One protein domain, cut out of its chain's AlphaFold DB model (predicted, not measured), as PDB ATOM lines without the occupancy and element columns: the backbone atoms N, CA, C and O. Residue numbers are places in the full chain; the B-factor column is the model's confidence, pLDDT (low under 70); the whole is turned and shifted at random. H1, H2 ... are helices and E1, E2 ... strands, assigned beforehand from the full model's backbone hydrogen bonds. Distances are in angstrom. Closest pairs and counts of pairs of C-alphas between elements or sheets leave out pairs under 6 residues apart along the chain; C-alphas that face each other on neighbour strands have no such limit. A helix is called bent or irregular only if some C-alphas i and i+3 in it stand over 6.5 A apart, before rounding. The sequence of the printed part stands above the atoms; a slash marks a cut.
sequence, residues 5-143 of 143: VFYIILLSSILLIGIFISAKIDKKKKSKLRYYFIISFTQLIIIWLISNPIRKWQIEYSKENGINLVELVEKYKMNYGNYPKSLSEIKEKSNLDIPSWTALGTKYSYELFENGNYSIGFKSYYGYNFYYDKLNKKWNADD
ATOM      1  N   VAL A   5     106.033  69.678  69.225       83.38
ATOM      2  CA  VAL A   5     105.801  68.284  68.829       83.38
ATOM      3  C   VAL A   5     105.902  68.100  67.312       83.38
ATOM      4  O   VAL A   5     106.511  67.139  66.853       83.38
ATOM      5  N   PHE A   6     105.371  69.037  66.522       87.00
ATOM      6  CA  PHE A   6     105.443  68.982  65.062       87.00
ATOM      7  C   PHE A   6     106.888  69.069  64.560       87.00
ATOM      8  O   PHE A   6     107.288  68.279  63.708       87.00
ATOM      9  N   TYR A   7     107.693  69.979  65.120       86.88
ATOM     10  CA  TYR A   7     109.110  70.089  64.761       86.88
ATOM     11  C   TYR A   7     109.878  68.809  65.074       86.88
ATOM     12  O   TYR A   7     110.668  68.360  64.248       86.88
ATOM     13  N   ILE A   8     109.615  68.199  66.229       88.75
ATOM     14  CA  ILE A   8     110.262  66.947  66.626       88.75
ATOM     15  C   ILE A   8     109.878  65.821  65.667       88.75
ATOM     16  O   ILE A   8     110.768  65.146  65.163       88.75
ATOM     17  N   ILE A   9     108.593  65.670  65.328       90.94
ATOM     18  CA  ILE A   9     108.130  64.662  64.359       90.94
ATOM     19  C   ILE A   9     108.789  64.867  62.987       90.94
ATOM     20  O   ILE A   9     109.255  63.903  62.369       90.94
ATOM     21  N   LEU A  10     108.864  66.112  62.511       93.12
ATOM     22  CA  LEU A  10     109.491  66.445  61.234       93.12
ATOM     23  C   LEU A  10     110.990  66.103  61.240       93.12
ATOM     24  O   LEU A  10     111.468  65.413  60.340       93.12
ATOM     25  N   LEU A  11     111.724  66.532  62.271       92.94
ATOM     26  CA  LEU A  11     113.150  66.237  62.446       92.94
ATOM     27  C   LEU A  11     113.410  64.734  62.571       92.94
ATOM     28  O   LEU A  11     114.307  64.215  61.907       92.94
ATOM     29  N   SER A  12     112.602  64.017  63.353       92.75
ATOM     30  CA  SER A  12     112.657  62.558  63.451       92.75
ATOM     31  C   SER A  12     112.476  61.903  62.083       92.75
ATOM     32  O   SER A  12     113.244  61.009  61.731       92.75
ATOM     33  N   SER A  13     111.524  62.379  61.279       93.56
ATOM     34  CA  SER A  13     111.272  61.857  59.930       93.56
ATOM     35  C   SER A  13     112.466  62.083  58.996       93.56
ATOM     36  O   SER A  13     112.900  61.157  58.310       93.56
ATOM     37  N   ILE A  14     113.055  63.284  59.015       95.12
ATOM     38  CA  ILE A  14     114.258  63.617  58.232       95.12
ATOM     39  C   ILE A  14     115.439  62.733  58.644       95.12
ATOM     40  O   ILE A  14     116.139  62.197  57.783       95.12
ATOM     41  N   LEU A  15     115.652  62.538  59.947       93.69
ATOM     42  CA  LEU A  15     116.733  61.696  60.459       93.69
ATOM     43  C   LEU A  15     116.541  60.228  60.064       93.69
ATOM     44  O   LEU A  15     117.503  59.600  59.631       93.69
ATOM     45  N   LEU A  16     115.316  59.696  60.121       94.25
ATOM     46  CA  LEU A  16     115.009  58.334  59.669       94.25
ATOM     47  C   LEU A  16     115.289  58.145  58.171       94.25
ATOM     48  O   LEU A  16     115.918  57.159  57.775       94.25
ATOM     49  N   ILE A  17     114.899  59.112  57.336       94.75
ATOM     50  CA  ILE A  17     115.236  59.114  55.904       94.75
ATOM     51  C   ILE A  17     116.762  59.162  55.718       94.75
ATOM     52  O   ILE A  17     117.321  58.402  54.922       94.75
ATOM     53  N   GLY A  18     117.455  59.996  56.497       92.62
ATOM     54  CA  GLY A  18     118.913  60.098  56.513       92.62
ATOM     55  C   GLY A  18     119.610  58.786  56.879       92.62
ATOM     56  O   GLY A  18     120.581  58.406  56.220       92.62
ATOM     57  N   ILE A  19     119.089  58.029  57.853       93.38
ATOM     58  CA  ILE A  19     119.578  56.682  58.203       93.38
ATOM     59  C   ILE A  19     119.472  55.742  56.995       93.38
ATOM     60  O   ILE A  19     120.420  55.018  56.685       93.38
ATOM     61  N   PHE A  20     118.349  55.769  56.273       93.00
ATOM     62  CA  PHE A  20     118.146  54.904  55.111       93.00
ATOM     63  C   PHE A  20     119.079  55.256  53.941       93.00
ATOM     64  O   PHE A  20     119.686  54.372  53.330       93.00
ATOM     65  N   ILE A  21     119.240  56.550  53.643       93.38
ATOM     66  CA  ILE A  21     120.136  57.029  52.581       93.38
ATOM     67  C   ILE A  21     121.599  56.733  52.937       93.38
ATOM     68  O   ILE A  21     122.336  56.175  52.120       93.38
ATOM     69  N   SER A  22     122.016  57.055  54.164       92.56
ATOM     70  CA  SER A  22     123.388  56.826  54.631       92.56
ATOM     71  C   SER A  22     123.757  55.344  54.650       92.56
ATOM     72  O   SER A  22     124.868  55.007  54.254       92.56
ATOM     73  N   ALA A  23     122.824  54.437  54.965       89.62
ATOM     74  CA  ALA A  23     123.062  52.996  54.873       89.62
ATOM     75  C   ALA A  23     123.438  52.541  53.447       89.62
ATOM     76  O   ALA A  23     124.322  51.695  53.275       89.62
ATOM     77  N   LYS A  24     122.817  53.122  52.409       90.00
ATOM     78  CA  LYS A  24     123.179  52.839  51.007       90.00
ATOM     79  C   LYS A  24     124.560  53.392  50.645       90.00
ATOM     80  O   LYS A  24     125.289  52.750  49.888       90.00
ATOM     81  N   ILE A  25     124.914  54.566  51.168       89.50
ATOM     82  CA  ILE A  25     126.214  55.209  50.925       89.50
ATOM     83  C   ILE A  25     127.333  54.442  51.628       89.50
ATOM     84  O   ILE A  25     128.329  54.120  50.985       89.50
ATOM     85  N   ASP A  26     127.148  54.085  52.898       89.50
ATOM     86  CA  ASP A  26     128.124  53.345  53.704       89.50
ATOM     87  C   ASP A  26     128.482  52.006  53.051       89.50
ATOM     88  O   ASP A  26     129.660  51.659  52.954       89.50
ATOM     89  N   LYS A  27     127.486  51.312  52.478       85.69
ATOM     90  CA  LYS A  27     127.702  50.077  51.708       85.69
ATOM     91  C   LYS A  27     128.606  50.284  50.483       85.69
ATOM     92  O   LYS A  27     129.349  49.375  50.127       85.69
ATOM     93  N   LYS A  28     128.549  51.453  49.833       87.44
ATOM     94  CA  LYS A  28     129.339  51.769  48.627       87.44
ATOM     95  C   LYS A  28     130.700  52.396  48.934       87.44
ATOM     96  O   LYS A  28     131.650  52.147  48.203       87.44
ATOM     97  N   LYS A  29     130.793  53.233  49.970       86.38
ATOM     98  CA  LYS A  29     131.960  54.093  50.238       86.38
ATOM     99  C   LYS A  29     132.779  53.684  51.469       86.38
ATOM    100  O   LYS A  29     133.712  54.399  51.813       86.38
ATOM    101  N   LYS A  30     132.444  52.571  52.141       78.88
ATOM    102  CA  LYS A  30     133.042  52.152  53.432       78.88
ATOM    103  C   LYS A  30     133.030  53.272  54.494       78.88
ATOM    104  O   LYS A  30     133.881  53.304  55.380       78.88
ATOM    105  N   SER A  31     132.076  54.200  54.404       86.19
ATOM    106  CA  SER A  31     131.870  55.251  55.401       86.19
ATOM    107  C   SER A  31     131.053  54.735  56.590       86.19
ATOM    108  O   SER A  31     130.532  53.620  56.573       86.19
ATOM    109  N   LYS A  32     130.965  55.556  57.640       89.44
ATOM    110  CA  LYS A  32     130.171  55.302  58.853       89.44
ATOM    111  C   LYS A  32     129.083  56.369  59.053       89.44
ATOM    112  O   LYS A  32     128.735  56.688  60.188       89.44
ATOM    113  N   LEU A  33     128.559  56.949  57.970       89.94
ATOM    114  CA  LEU A  33     127.588  58.050  58.024       89.94
ATOM    115  C   LEU A  33     126.319  57.662  58.786       89.94
ATOM    116  O   LEU A  33     125.780  58.482  59.528       89.94
ATOM    117  N   ARG A  34     125.889  56.400  58.683       89.62
ATOM    118  CA  ARG A  34     124.726  55.876  59.405       89.62
ATOM    119  C   ARG A  34     124.841  56.071  60.914       89.62
ATOM    120  O   ARG A  34     123.840  56.356  61.564       89.62
ATOM    121  N   TYR A  35     126.043  55.936  61.474       91.69
ATOM    122  CA  TYR A  35     126.251  56.084  62.915       91.69
ATOM    123  C   TYR A  35     125.974  57.507  63.392       91.69
ATOM    124  O   TYR A  35     125.340  57.667  64.428       91.69
ATOM    125  N   TYR A  36     126.368  58.528  62.627       92.94
ATOM    126  CA  TYR A  36     126.081  59.917  62.988       92.94
ATOM    127  C   TYR A  36     124.578  60.196  63.002       92.94
ATOM    128  O   TYR A  36     124.081  60.759  63.970       92.94
ATOM    129  N   PHE A  37     123.835  59.719  61.997       93.00
ATOM    130  CA  PHE A  37     122.376  59.860  61.985       93.00
ATOM    131  C   PHE A  37     121.699  59.135  63.155       93.00
ATOM    132  O   PHE A  37     120.775  59.681  63.752       93.00
ATOM    133  N   ILE A  38     122.170  57.934  63.513       92.56
ATOM    134  CA  ILE A  38     121.667  57.204  64.686       92.56
ATOM    135  C   ILE A  38     121.953  57.990  65.970       92.56
ATOM    136  O   ILE A  38     121.051  58.153  66.785       92.56
ATOM    137  N   ILE A  39     123.173  58.509  66.145       94.50
ATOM    138  CA  ILE A  39     123.538  59.319  67.316       94.50
ATOM    139  C   ILE A  39     122.638  60.554  67.410       94.50
ATOM    140  O   ILE A  39     122.056  60.794  68.465       94.50
ATOM    141  N   SER A  40     122.458  61.296  66.314       94.62
ATOM    142  CA  SER A  40     121.589  62.479  66.288       94.62
ATOM    143  C   SER A  40     120.128  62.140  66.589       94.62
ATOM    144  O   SER A  40     119.461  62.884  67.305       94.62
ATOM    145  N   PHE A  41     119.625  61.007  66.093       93.44
ATOM    146  CA  PHE A  41     118.270  60.545  66.394       93.44
ATOM    147  C   PHE A  41     118.101  60.198  67.877       93.44
ATOM    148  O   PHE A  41     117.145  60.641  68.515       93.44
ATOM    149  N   THR A  42     119.064  59.482  68.455       93.88
ATOM    150  CA  THR A  42     119.085  59.173  69.890       93.88
ATOM    151  C   THR A  42     119.149  60.447  70.737       93.88
ATOM    152  O   THR A  42     118.395  60.579  71.698       93.88
ATOM    153  N   GLN A  43     119.991  61.419  70.366       94.69
ATOM    154  CA  GLN A  43     120.072  62.719  71.040       94.69
ATOM    155  C   GLN A  43     118.738  63.469  71.000       94.69
ATOM    156  O   GLN A  43     118.308  63.987  72.026       94.69
ATOM    157  N   LEU A  44     118.056  63.484  69.851       94.00
ATOM    158  CA  LEU A  44     116.746  64.118  69.710       94.00
ATOM    159  C   LEU A  44     115.714  63.506  70.671       94.00
ATOM    160  O   LEU A  44     115.004  64.247  71.351       94.00
ATOM    161  N   ILE A  45     115.661  62.173  70.769       90.81
ATOM    162  CA  ILE A  45     114.752  61.479  71.696       90.81
ATOM    163  C   ILE A  45     115.084  61.832  73.146       90.81
ATOM    164  O   ILE A  45     114.183  62.159  73.914       90.81
ATOM    165  N   ILE A  46     116.366  61.797  73.523       93.00
ATOM    166  CA  ILE A  46     116.806  62.127  74.886       93.00
ATOM    167  C   ILE A  46     116.410  63.562  75.248       93.00
ATOM    168  O   ILE A  46     115.812  63.784  76.299       93.00
ATOM    169  N   ILE A  47     116.694  64.528  74.370       90.75
ATOM    170  CA  ILE A  47     116.339  65.937  74.584       90.75
ATOM    171  C   ILE A  47     114.827  66.078  74.781       90.75
ATOM    172  O   ILE A  47     114.394  66.762  75.706       90.75
ATOM    173  N   TRP A  48     114.025  65.404  73.957       88.31
ATOM    174  CA  TRP A  48     112.569  65.459  74.059       88.31
ATOM    175  C   TRP A  48     112.025  64.833  75.350       88.31
ATOM    176  O   TRP A  48     111.133  65.393  75.985       88.31
ATOM    177  N   LEU A  49     112.577  63.694  75.774       89.31
ATOM    178  CA  LEU A  49     112.168  63.037  77.017       89.31
ATOM    179  C   LEU A  49     112.474  63.901  78.243       89.31
ATOM    180  O   LEU A  49     111.680  63.949  79.181       89.31
ATOM    181  N   ILE A  50     113.612  64.594  78.230       91.38
ATOM    182  CA  ILE A  50     114.079  65.388  79.367       91.38
ATOM    183  C   ILE A  50     113.475  66.809  79.356       91.38
ATOM    184  O   ILE A  50     113.338  67.421  80.419       91.38
ATOM    185  N   SER A  51     113.032  67.333  78.206       87.06
ATOM    186  CA  SER A  51     112.536  68.714  78.099       87.06
ATOM    187  C   SER A  51     111.323  68.999  78.988       87.06
ATOM    188  O   SER A  51     111.258  70.050  79.622       87.06
ATOM    189  N   ASN A  52     110.367  68.068  79.073       84.88
ATOM    190  CA  ASN A  52     109.166  68.240  79.898       84.88
ATOM    191  C   ASN A  52     109.472  68.214  81.412       84.88
ATOM    192  O   ASN A  52     109.034  69.132  82.113       84.88
ATOM    193  N   PRO A  53     110.234  67.234  81.937       89.75
ATOM    194  CA  PRO A  53     110.721  67.261  83.315       89.75
ATOM    195  C   PRO A  53     111.493  68.535  83.661       89.75
ATOM    196  O   PRO A  53     111.201  69.147  84.686       89.75
ATOM    197  N   ILE A  54     112.416  68.972  82.795       89.75
ATOM    198  CA  ILE A  54     113.177  70.213  83.003       89.75
ATOM    199  C   ILE A  54     112.233  71.412  83.077       89.75
ATOM    200  O   ILE A  54     112.330  72.198  84.016       89.75
ATOM    201  N   ARG A  55     111.281  71.531  82.143       87.50
ATOM    202  CA  ARG A  55     110.270  72.597  82.163       87.50
ATOM    203  C   ARG A  55     109.513  72.629  83.487       87.50
ATOM    204  O   ARG A  55     109.356  73.698  84.073       87.50
ATOM    205  N   LYS A  56     109.033  71.472  83.950       89.75
ATOM    206  CA  LYS A  56     108.287  71.372  85.209       89.75
ATOM    207  C   LYS A  56     109.164  71.784  86.389       89.75
ATOM    208  O   LYS A  56     108.745  72.622  87.178       89.75
ATOM    209  N   TRP A  57     110.380  71.248  86.472       92.94
ATOM    210  CA  TRP A  57     111.328  71.581  87.531       92.94
ATOM    211  C   TRP A  57     111.644  73.082  87.572       92.94
ATOM    212  O   TRP A  57     111.572  73.686  88.633       92.94
ATOM    213  N   GLN A  58     111.898  73.709  86.419       91.62
ATOM    214  CA  GLN A  58     112.176  75.147  86.328       91.62
ATOM    215  C   GLN A  58     111.022  76.005  86.854       91.62
ATOM    216  O   GLN A  58     111.253  76.993  87.554       91.62
ATOM    217  N   ILE A  59     109.782  75.648  86.507       91.44
ATOM    218  CA  ILE A  59     108.591  76.368  86.966       91.44
ATOM    219  C   ILE A  59     108.414  76.182  88.473       91.44
ATOM    220  O   ILE A  59     108.263  77.172  89.182       91.44
ATOM    221  N   GLU A  60     108.465  74.945  88.970       92.81
ATOM    222  CA  GLU A  60     108.250  74.661  90.394       92.81
ATOM    223  C   GLU A  60     109.345  75.268  91.279       92.81
ATOM    224  O   GLU A  60     109.024  75.933  92.257       92.81
ATOM    225  N   TYR A  61     110.616  75.177  90.880       92.88
ATOM    226  CA  TYR A  61     111.718  75.839  91.586       92.88
ATOM    227  C   TYR A  61     111.529  77.363  91.658       92.88
ATOM    228  O   TYR A  61     111.797  77.997  92.676       92.88
ATOM    229  N   SER A  62     111.036  77.974  90.576       94.25
ATOM    230  CA  SER A  62     110.785  79.421  90.549       94.25
ATOM    231  C   SER A  62     109.582  79.814  91.412       94.25
ATOM    232  O   SER A  62     109.590  80.851  92.067       94.25
ATOM    233  N   LYS A  63     108.551  78.967  91.478       93.94
ATOM    234  CA  LYS A  63     107.430  79.164  92.404       93.94
ATOM    235  C   LYS A  63     107.876  79.066  93.862       93.94
ATOM    236  O   LYS A  63     107.454  79.890  94.664       93.94
ATOM    237  N   GLU A  64     108.718  78.090  94.192       93.38
ATOM    238  CA  GLU A  64     109.259  77.893  95.542       93.38
ATOM    239  C   GLU A  64     110.104  79.094  95.984       93.38
ATOM    240  O   GLU A  64     109.846  79.698  97.023       93.38
ATOM    241  N   ASN A  65     111.030  79.544  95.136       92.94
ATOM    242  CA  ASN A  65     111.806  80.756  95.405       92.94
ATOM    243  C   ASN A  65     110.936  82.017  95.485       92.94
ATOM    244  O   ASN A  65     111.204  82.905  96.294       92.94
ATOM    245  N   GLY A  66     109.885  82.106  94.669       92.88
ATOM    246  CA  GLY A  66     108.922  83.195  94.757       92.88
ATOM    247  C   GLY A  66     108.106  83.174  96.058       92.88
ATOM    248  O   GLY A  66     107.762  84.240  96.559       92.88
ATOM    249  N   ILE A  67     107.841  82.004  96.653       93.12
ATOM    250  CA  ILE A  67     107.230  81.904  97.992       93.12
ATOM    251  C   ILE A  67     108.185  82.466  99.048       93.12
ATOM    252  O   ILE A  67     107.771  83.305  99.843       93.12
ATOM    253  N   ASN A  68     109.471  82.109  98.997       91.38
ATOM    254  CA  ASN A  68     110.475  82.687  99.900       91.38
ATOM    255  C   ASN A  68     110.517  84.223  99.784       91.38
ATOM    256  O   ASN A  68     110.634  84.934 100.780       91.38
ATOM    257  N   LEU A  69     110.364  84.758  98.568       92.69
ATOM    258  CA  LEU A  69     110.284  86.200  98.331       92.69
ATOM    259  C   LEU A  69     109.047  86.840  98.985       92.69
ATOM    260  O   LEU A  69     109.161  87.896  99.608       92.69
ATOM    261  N   VAL A  70     107.879  86.202  98.860       93.50
ATOM    262  CA  VAL A  70     106.636  86.625  99.526       93.50
ATOM    263  C   VAL A  70     106.835  86.671 101.041       93.50
ATOM    264  O   VAL A  70     106.510  87.676 101.670       93.50
ATOM    265  N   GLU A  71     107.420  85.630 101.630       92.31
ATOM    266  CA  GLU A  71     107.678  85.572 103.072       92.31
ATOM    267  C   GLU A  71     108.602  86.700 103.544       92.31
ATOM    268  O   GLU A  71     108.349  87.316 104.583       92.31
ATOM    269  N   LEU A  72     109.636  87.030 102.767       92.56
ATOM    270  CA  LEU A  72     110.524  88.158 103.057       92.56
ATOM    271  C   LEU A  72     109.790  89.504 103.008       92.56
ATOM    272  O   LEU A  72     110.004  90.348 103.880       92.56
ATOM    273  N   VAL A  73     108.904  89.700 102.028       93.31
ATOM    274  CA  VAL A  73     108.071  90.907 101.905       93.31
ATOM    275  C   VAL A  73     107.097  91.036 103.081       93.31
ATOM    276  O   VAL A  73     106.972  92.117 103.659       93.31
ATOM    277  N   GLU A  74     106.431  89.949 103.473       93.06
ATOM    278  CA  GLU A  74     105.511  89.959 104.617       93.06
ATOM    279  C   GLU A  74     106.257  90.196 105.936       93.06
ATOM    280  O   GLU A  74     105.840  91.024 106.748       93.06
ATOM    281  N   LYS A  75     107.412  89.551 106.131       92.50
ATOM    282  CA  LYS A  75     108.265  89.772 107.307       92.50
ATOM    283  C   LYS A  75     108.773  91.211 107.377       92.50
ATOM    284  O   LYS A  75     108.805  91.798 108.457       92.50
ATOM    285  N   TYR A  76     109.133  91.803 106.238       93.12
ATOM    286  CA  TYR A  76     109.499  93.214 106.166       93.12
ATOM    287  C   TYR A  76     108.353  94.100 106.673       93.12
ATOM    288  O   TYR A  76     108.571  94.950 107.537       93.12
ATOM    289  N   LYS A  77     107.119  93.864 106.211       93.00
ATOM    290  CA  LYS A  77     105.949  94.618 106.683       93.00
ATOM    291  C   LYS A  77     105.716  94.458 108.181       93.00
ATOM    292  O   LYS A  77     105.413  95.447 108.841       93.00
ATOM    293  N   MET A  78     105.881  93.255 108.727       93.06
ATOM    294  CA  MET A  78     105.751  93.032 110.172       93.06
ATOM    295  C   MET A  78     106.770  93.849 110.979       93.06
ATOM    296  O   MET A  78     106.429  94.369 112.037       93.06
ATOM    297  N   ASN A  79     107.995  94.004 110.470       92.31
ATOM    298  CA  ASN A  79     109.068  94.709 111.175       92.31
ATOM    299  C   ASN A  79     109.009  96.238 111.024       92.31
ATOM    300  O   ASN A  79     109.367  96.955 111.954       92.31
ATOM    301  N   TYR A  80     108.592  96.742 109.857       92.19
ATOM    302  CA  TYR A  80     108.666  98.171 109.513       92.19
ATOM    303  C   TYR A  80     107.294  98.840 109.330       92.19
ATOM    304  O   TYR A  80     107.223 100.023 109.002       92.19
ATOM    305  N   GLY A  81     106.198  98.098 109.508       91.75
ATOM    306  CA  GLY A  81     104.816  98.582 109.426       91.75
ATOM    307  C   GLY A  81     104.262  98.761 108.007       91.75
ATOM    308  O   GLY A  81     103.048  98.819 107.841       91.75
ATOM    309  N   ASN A  82     105.116  98.798 106.980       93.38
ATOM    310  CA  ASN A  82     104.735  98.993 105.578       93.38
ATOM    311  C   ASN A  82     105.438  97.985 104.663       93.38
ATOM    312  O   ASN A  82     106.519  97.494 104.988       93.38
ATOM    313  N   TYR A  83     104.850  97.703 103.498       94.94
ATOM    314  CA  TYR A  83     105.532  96.932 102.458       94.94
ATOM    315  C   TYR A  83     106.723  97.718 101.877       94.94
ATOM    316  O   TYR A  83     106.677  98.952 101.830       94.94
ATOM    317  N   PRO A  84     107.788  97.025 101.437       93.12
ATOM    318  CA  PRO A  84     108.956  97.673 100.851       93.12
ATOM    319  C   PRO A  84     108.602  98.305  99.499       93.12
ATOM    320  O   PRO A  84     107.815  97.758  98.737       93.12
ATOM    321  N   LYS A  85     109.218  99.435  99.146       92.94
ATOM    322  CA  LYS A  85     109.008 100.080  97.835       92.94
ATOM    323  C   LYS A  85     109.606  99.270  96.687       92.94
ATOM    324  O   LYS A  85     109.206  99.420  95.538       92.94
ATOM    325  N   SER A  86     110.601  98.441  96.990       91.81
ATOM    326  CA  SER A  86     111.261  97.551  96.037       91.81
ATOM    327  C   SER A  86     111.888  96.358  96.755       91.81
ATOM    328  O   SER A  86     112.192  96.432  97.945       91.81
ATOM    329  N   LEU A  87     112.164  95.273  96.028       89.69
ATOM    330  CA  LEU A  87     112.887  94.127  96.594       89.69
ATOM    331  C   LEU A  87     114.299  94.505  97.074       89.69
ATOM    332  O   LEU A  87     114.779  93.952  98.058       89.69
ATOM    333  N   SER A  88     114.951  95.478  96.427       88.56
ATOM    334  CA  SER A  88     116.272  95.971  96.838       88.56
ATOM    335  C   SER A  88     116.254  96.596  98.235       88.56
ATOM    336  O   SER A  88     117.206  96.421  98.989       88.56
ATOM    337  N   GLU A  89     115.150  97.243  98.622       90.06
ATOM    338  CA  GLU A  89     115.012  97.853  99.951       90.06
ATOM    339  C   GLU A  89     115.053  96.805 101.076       90.06
ATOM    340  O   GLU A  89     115.579  97.067 102.161       90.06
ATOM    341  N   ILE A  90     114.542  95.593 100.823       89.00
ATOM    342  CA  ILE A  90     114.668  94.485 101.776       89.00
ATOM    343  C   ILE A  90     116.152  94.140 101.958       89.00
ATOM    344  O   ILE A  90     116.602  93.988 103.095       89.00
ATOM    345  N   LYS A  91     116.926  94.058 100.867       86.12
ATOM    346  CA  LYS A  91     118.351  93.692 100.908       86.12
ATOM    347  C   LYS A  91     119.159  94.720 101.696       86.12
ATOM    348  O   LYS A  91     119.960  94.345 102.545       86.12
ATOM    349  N   GLU A  92     118.893  96.001 101.460       86.50
ATOM    350  CA  GLU A  92     119.573  97.116 102.124       86.50
ATOM    351  C   GLU A  92     119.318  97.150 103.634       86.50
ATOM    352  O   GLU A  92     120.248  97.382 104.404       86.50
ATOM    353  N   LYS A  93     118.079  96.898 104.081       83.94
ATOM    354  CA  LYS A  93     117.725  97.006 105.508       83.94
ATOM    355  C   LYS A  93     117.936  95.733 106.316       83.94
ATOM    356  O   LYS A  93     118.194  95.822 107.512       83.94
ATOM    357  N   SER A  94     117.780  94.561 105.702       78.75
ATOM    358  CA  SER A  94     117.816  93.279 106.424       78.75
ATOM    359  C   SER A  94     119.089  92.464 106.196       78.75
ATOM    360  O   SER A  94     119.288  91.472 106.890       78.75
ATOM    361  N   ASN A  95     119.949  92.869 105.249       77.44
ATOM    362  CA  ASN A  95     121.138  92.121 104.824       77.44
ATOM    363  C   ASN A  95     120.843  90.643 104.478       77.44
ATOM    364  O   ASN A  95     121.706  89.776 104.605       77.44
ATOM    365  N   LEU A  96     119.601  90.346 104.079       79.56
ATOM    366  CA  LEU A  96     119.176  89.020 103.642       79.56
ATOM    367  C   LEU A  96     119.462  88.859 102.152       79.56
ATOM    368  O   LEU A  96     119.304  89.804 101.373       79.56
ATOM    369  N   ASP A  97     119.869  87.654 101.756       79.94
ATOM    370  CA  ASP A  97     119.971  87.321 100.343       79.94
ATOM    371  C   ASP A  97     118.576  87.075  99.769       79.94
ATOM    372  O   ASP A  97     117.747  86.390 100.371       79.94
ATOM    373  N   ILE A  98     118.307  87.682  98.617       84.12
ATOM    374  CA  ILE A  98     116.977  87.697  98.014       84.12
ATOM    375  C   ILE A  98     117.077  87.064  96.636       84.12
ATOM    376  O   ILE A  98     117.856  87.549  95.803       84.12
ATOM    377  N   PRO A  99     116.259  86.038  96.344       83.50
ATOM    378  CA  PRO A  99     116.200  85.481  95.008       83.50
ATOM    379  C   PRO A  99     115.707  86.562  94.042       83.50
ATOM    380  O   PRO A  99     114.546  86.960  94.045       83.50
ATOM    381  N   SER A 100     116.618  87.060  93.210       81.94
ATOM    382  CA  SER A 100     116.326  88.070  92.182       81.94
ATOM    383  C   SER A 100     115.998  87.443  90.828       81.94
ATOM    384  O   SER A 100     115.387  88.093  89.977       81.94
ATOM    385  N   TRP A 101     116.359  86.171  90.648       86.56
ATOM    386  CA  TRP A 101     116.255  85.447  89.389       86.56
ATOM    387  C   TRP A 101     115.547  84.103  89.569       86.56
ATOM    388  O   TRP A 101     115.714  83.413  90.575       86.56
ATOM    389  N   THR A 102     114.764  83.729  88.566       89.25
ATOM    390  CA  THR A 102     114.154  82.405  88.424       89.25
ATOM    391  C   THR A 102     115.204  81.368  88.008       89.25
ATOM    392  O   THR A 102     116.301  81.727  87.571       89.25
ATOM    393  N   ALA A 103     114.856  80.073  88.034       85.69
ATOM    394  CA  ALA A 103     115.716  79.001  87.493       85.69
ATOM    395  C   ALA A 103     116.132  79.217  86.025       85.69
ATOM    396  O   ALA A 103     117.049  78.569  85.525       85.69
ATOM    397  N   LEU A 104     115.419  80.090  85.316       74.94
ATOM    398  CA  LEU A 104     115.570  80.357  83.894       74.94
ATOM    399  C   LEU A 104     116.272  81.686  83.601       74.94
ATOM    400  O   LEU A 104     116.363  82.078  82.441       74.94
ATOM    401  N   GLY A 105     116.743  82.394  84.632       80.44
ATOM    402  CA  GLY A 105     117.401  83.687  84.459       80.44
ATOM    403  C   GLY A 105     116.445  84.811  84.052       80.44
ATOM    404  O   GLY A 105     116.896  85.844  83.566       80.44
ATOM    405  N   THR A 106     115.132  84.651  84.251       85.94
ATOM    406  CA  THR A 106     114.193  85.785  84.243       85.94
ATOM    407  C   THR A 106     114.142  86.412  85.632       85.94
ATOM    408  O   THR A 106     114.388  85.735  86.628       85.94
ATOM    409  N   LYS A 107     113.862  87.714  85.725       89.75
ATOM    410  CA  LYS A 107     113.726  88.385  87.024       89.75
ATOM    411  C   LYS A 107     112.338  88.151  87.610       89.75
ATOM    412  O   LYS A 107     111.360  88.108  86.861       89.75
ATOM    413  N   TYR A 108     112.257  88.076  88.936       92.94
ATOM    414  CA  TYR A 108     110.979  88.271  89.617       92.94
ATOM    415  C   TYR A 108     110.535  89.725  89.460       92.94
ATOM    416  O   TYR A 108     111.339  90.652  89.588       92.94
ATOM    417  N   SER A 109     109.253  89.920  89.179       92.56
ATOM    418  CA  SER A 109     108.602  91.223  89.194       92.56
ATOM    419  C   SER A 109     107.990  91.466  90.568       92.56
ATOM    420  O   SER A 109     107.325  90.585  91.114       92.56
ATOM    421  N   TYR A 110     108.196  92.665  91.100       94.19
ATOM    422  CA  TYR A 110     107.552  93.162  92.310       94.19
ATOM    423  C   TYR A 110     106.959  94.530  92.012       94.19
ATOM    424  O   TYR A 110     107.657  95.395  91.481       94.19
ATOM    425  N   GLU A 111     105.701  94.723  92.381       94.19
ATOM    426  CA  GLU A 111     105.006  95.995  92.234       94.19
ATOM    427  C   GLU A 111     104.245  96.305  93.520       94.19
ATOM    428  O   GLU A 111     103.515  95.453  94.027       94.19
ATOM    429  N   LEU A 112     104.430  97.513  94.051       93.88
ATOM    430  CA  LEU A 112     103.671  98.044  95.178       93.88
ATOM    431  C   LEU A 112     102.638  99.039  94.641       93.88
ATOM    432  O   LEU A 112     102.998 100.030  94.013       93.88
ATOM    433  N   PHE A 113     101.366  98.780  94.912       92.00
ATOM    434  CA  PHE A 113     100.245  99.625  94.524       92.00
ATOM    435  C   PHE A 113      99.953 100.687  95.592       92.00
ATOM    436  O   PHE A 113     100.193 100.485  96.785       92.00
ATOM    437  N   GLU A 114      99.351 101.802  95.176       88.62
ATOM    438  CA  GLU A 114      99.019 102.936  96.056       88.62
ATOM    439  C   GLU A 114      98.066 102.565  97.203       88.62
ATOM    440  O   GLU A 114      98.122 103.149  98.281       88.62
ATOM    441  N   ASN A 115      97.226 101.546  97.006       87.62
ATOM    442  CA  ASN A 115      96.312 101.032  98.031       87.62
ATOM    443  C   ASN A 115      97.012 100.193  99.123       87.62
ATOM    444  O   ASN A 115      96.336  99.559  99.932       87.62
ATOM    445  N   GLY A 116      98.346 100.132  99.123       85.12
ATOM    446  CA  GLY A 116      99.125  99.356 100.085       85.12
ATOM    447  C   GLY A 116      99.099  97.846  99.835       85.12
ATOM    448  O   GLY A 116      99.514  97.081 100.705       85.12
ATOM    449  N   ASN A 117      98.628  97.391  98.669       89.31
ATOM    450  CA  ASN A 117      98.828  96.021  98.207       89.31
ATOM    451  C   ASN A 117     100.081  95.909  97.344       89.31
ATOM    452  O   ASN A 117     100.494  96.866  96.712       89.31
ATOM    453  N   TYR A 118     100.641  94.707  97.257       93.56
ATOM    454  CA  TYR A 118     101.707  94.389  96.309       93.56
ATOM    455  C   TYR A 118     101.353  93.182  95.433       93.56
ATOM    456  O   TYR A 118     100.493  92.375  95.811       93.56
ATOM    457  N   SER A 119     102.055  93.052  94.310       93.50
ATOM    458  CA  SER A 119     102.068  91.885  93.426       93.50
ATOM    459  C   SER A 119     103.487  91.335  93.295       93.50
ATOM    460  O   SER A 119     104.454  92.097  93.230       93.50
ATOM    461  N   ILE A 120     103.605  90.005  93.259       94.75
ATOM    462  CA  ILE A 120     104.835  89.293  92.909       94.75
ATOM    463  C   ILE A 120     104.525  88.354  91.757       94.75
ATOM    464  O   ILE A 120     103.529  87.626  91.782       94.75
ATOM    465  N   GLY A 121     105.412  88.346  90.770       94.38
ATOM    466  CA  GLY A 121     105.279  87.494  89.604       94.38
ATOM    467  C   GLY A 121     106.610  87.139  88.969       94.38
ATOM    468  O   GLY A 121     107.673  87.599  89.386       94.38
ATOM    469  N   PHE A 122     106.550  86.301  87.946       93.69
ATOM    470  CA  PHE A 122     107.668  86.068  87.043       93.69
ATOM    471  C   PHE A 122     107.168  85.577  85.690       93.69
ATOM    472  O   PHE A 122     106.161  84.879  85.584       93.69
ATOM    473  N   LYS A 123     107.922  85.891  84.638       90.88
ATOM    474  CA  LYS A 123     107.675  85.337  83.310       90.88
ATOM    475  C   LYS A 123     108.443  84.036  83.138       90.88
ATOM    476  O   LYS A 123     109.659  83.989  83.349       90.88
ATOM    477  N   SER A 124     107.745  82.981  82.738       84.69
ATOM    478  CA  SER A 124     108.383  81.735  82.331       84.69
ATOM    479  C   SER A 124     108.962  81.866  80.922       84.69
ATOM    480  O   SER A 124     108.415  82.560  80.065       84.69
ATOM    481  N   TYR A 125     110.046  81.140  80.646       78.25
ATOM    482  CA  TYR A 125     110.623  81.056  79.297       78.25
ATOM    483  C   TYR A 125     109.614  80.541  78.251       78.25
ATOM    484  O   TYR A 125     109.735  80.819  77.063       78.25
ATOM    485  N   TYR A 126     108.586  79.820  78.703       77.81
ATOM    486  CA  TYR A 126     107.564  79.205  77.860       77.81
ATOM    487  C   TYR A 126     106.378  80.129  77.544       77.81
ATOM    488  O   TYR A 126     105.396  79.660  76.982       77.81
ATOM    489  N   GLY A 127     106.458  81.415  77.898       80.62
ATOM    490  CA  GLY A 127     105.462  82.427  77.541       80.62
ATOM    491  C   GLY A 127     104.498  82.797  78.664       80.62
ATOM    492  O   GLY A 127     104.086  83.947  78.709       80.62
ATOM    493  N   TYR A 128     104.238  81.889  79.607       86.56
ATOM    494  CA  TYR A 128     103.309  82.122  80.718       86.56
ATOM    495  C   TYR A 128     103.827  83.169  81.696       86.56
ATOM    496  O   TYR A 128     104.997  83.104  82.106       86.56
ATOM    497  N   ASN A 129     102.939  84.057  82.131       91.12
ATOM    498  CA  ASN A 129     103.176  84.960  83.246       91.12
ATOM    499  C   ASN A 129     102.593  84.340  84.513       91.12
ATOM    500  O   ASN A 129     101.413  84.013  84.576       91.12
ATOM    501  N   PHE A 130     103.428  84.158  85.527       94.19
ATOM    502  CA  PHE A 130     102.998  83.665  86.824       94.19
ATOM    503  C   PHE A 130     102.836  84.827  87.788       94.19
ATOM    504  O   PHE A 130     103.719  85.682  87.871       94.19
ATOM    505  N   TYR A 131     101.752  84.819  88.554       94.31
ATOM    506  CA  TYR A 131     101.509  85.769  89.633       94.31
ATOM    507  C   TYR A 131     101.055  85.033  90.890       94.31
ATOM    508  O   TYR A 131     100.400  83.985  90.830       94.31
ATOM    509  N   TYR A 132     101.457  85.561  92.042       95.00
ATOM    510  CA  TYR A 132     101.125  84.969  93.326       95.00
ATOM    511  C   TYR A 132      99.803  85.527  93.856       95.00
ATOM    512  O   TYR A 132      99.684  86.714  94.168       95.00
ATOM    513  N   ASP A 133      98.809  84.655  93.997       92.31
ATOM    514  CA  ASP A 133      97.561  84.956  94.683       92.31
ATOM    515  C   ASP A 133      97.760  84.809  96.190       92.31
ATOM    516  O   ASP A 133      97.828  83.706  96.741       92.31
ATOM    517  N   LYS A 134      97.831  85.957  96.861       88.69
ATOM    518  CA  LYS A 134      98.042  86.053  98.307       88.69
ATOM    519  C   LYS A 134      96.862  85.522  99.122       88.69
ATOM    520  O   LYS A 134      97.079  85.015 100.219       88.69
ATOM    521  N   LEU A 135      95.632  85.637  98.611       87.12
ATOM    522  CA  LEU A 135      94.426  85.198  99.322       87.12
ATOM    523  C   LEU A 135      94.350  83.674  99.330       87.12
ATOM    524  O   LEU A 135      94.156  83.060 100.376       87.12
ATOM    525  N   ASN A 136      94.569  83.067  98.163       90.75
ATOM    526  CA  ASN A 136      94.495  81.618  97.995       90.75
ATOM    527  C   ASN A 136      95.834  80.900  98.237       90.75
ATOM    528  O   ASN A 136      95.870  79.667  98.214       90.75
ATOM    529  N   LYS A 137      96.919  81.652  98.472       90.38
ATOM    530  CA  LYS A 137      98.302  81.175  98.653       90.38
ATOM    531  C   LYS A 137      98.773  80.265  97.516       90.38
ATOM    532  O   LYS A 137      99.399  79.230  97.746       90.38
ATOM    533  N   LYS A 138      98.436  80.629  96.279       93.75
ATOM    534  CA  LYS A 138      98.689  79.816  95.082       93.75
ATOM    535  C   LYS A 138      99.270  80.653  93.955       93.75
ATOM    536  O   LYS A 138      99.010  81.843  93.839       93.75
ATOM    537  N   TRP A 139     100.043  79.990  93.107       93.25
ATOM    538  CA  TRP A 139     100.516  80.560  91.854       93.25
ATOM    539  C   TRP A 139      99.488  80.329  90.759       93.25
ATOM    540  O   TRP A 139      99.134  79.180  90.487       93.25
ATOM    541  N   ASN A 140      99.086  81.411  90.107       93.19
ATOM    542  CA  ASN A 140      98.244  81.377  88.923       93.19
ATOM    543  C   ASN A 140      99.095  81.686  87.690       93.19
ATOM    544  O   ASN A 140     100.123  82.361  87.791       93.19
ATOM    545  N   ALA A 141      98.693  81.134  86.551       90.12
ATOM    546  CA  ALA A 141      99.338  81.355  85.268       90.12
ATOM    547  C   ALA A 141      98.357  82.086  84.352       90.12
ATOM    548  O   ALA A 141      97.256  81.581  84.140       90.12
ATOM    549  N   ASP A 142      98.789  83.222  83.819       86.25
ATOM    550  CA  ASP A 142      98.131  83.924  82.723       86.25
ATOM    551  C   ASP A 142      98.898  83.660  81.420       86.25
ATOM    552  O   ASP A 142     100.141  83.639  81.408       86.25
ATOM    553  N   ASP A 143      98.142  83.445  80.344       63.38
ATOM    554  CA  ASP A 143      98.641  83.241  78.976       63.38
ATOM    555  C   ASP A 143      98.994  84.566  78.278       63.38
ATOM    556  O   ASP A 143      98.222  85.546  78.400       63.38
TER     557      ASP A 143
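This is residues 5 to 143 of the 143 residues of an uncharacterized protein of Flavobacterium sp. (UniProt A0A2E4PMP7). A small, strongly twisted sheet, E1 to E4, covers one half of a very long bent helix, H2; at the other half H1 folds back beside H2 as a helical hairpin. The short H3 packs on H2 near its last residues, and residues 49 to 54 of H2 stand free. The 139 printed residues include, in order, helices H1 H2 H3 and strands E1 E2 E3 E4, the antiparallel sheet's order too; the class is mixed. The whole is an extended rod, 80 by 30 by 19 A, radius of gyration of the C-alphas 24.1 A.

Start at E1, residues 108 to 112, E2, 118 to 123, E3, 129 to 133, and E4, 138 to 142: a meander of hairpins, each strand the antiparallel neighbour of the one before. Within hydrogen-bond range are N 109 and O 121, 2.8 A, N 122 and O 130, 2.9 A, and N 131 and O 140, 3.0 A. H2, residues 33 to 80, one helix by its hydrogen bonds, is bent, with C-alphas 49 and 52 6.7 A apart; its arms H2a, 33 to 49, and H2b, 52 to 80, stand at a steep tilt of 36 degrees, only just. H2b is on one face of the sheet, which makes two layers, a helix on one face of a sheet, at a height over the sheet of 8.6 A; it lies over E2 and E3 and runs along the strands, at 18 degrees to E2 on the local plane, and its closest C-alphas to E2 are those of Val 70 and Ile 120, 7.4 A apart. H3, residues 87 to 94, touches residues 72 to 76 of H2b alone, closest C-alphas Tyr 76 and Ile 90, 6.9 A. H1, residues 5 to 29, touches H2a in a hairpin, opposite ways at a shallow tilt of 18 degrees, closest C-alphas Ser 22 and Arg 34, 5.0 A. Every O i to N i+4 pair is within hydrogen-bond range in H2a and H2b, 20 of 21 in H1 and 3 of 4 in H3.

Find C-alpha 5 at (105.801, 68.284, 68.829); H1 runs 35.1 A from there, with a kink of 26 degrees near residue 23. H2a spans 25.0 A, and H2b 42.1 A to C-alpha 80 at (108.666, 98.171, 109.513). E4 ends at C-alpha 142, (98.131, 83.924, 82.723).

The C-alphas farthest apart, of Lys 28 and Gly 81, lie 80.6 A apart. The printed part has no cut; the link H3 to E1, residues 95 to 107, is long. Mean pLDDT of the printed part is 89.9, and residue 143 is under 70.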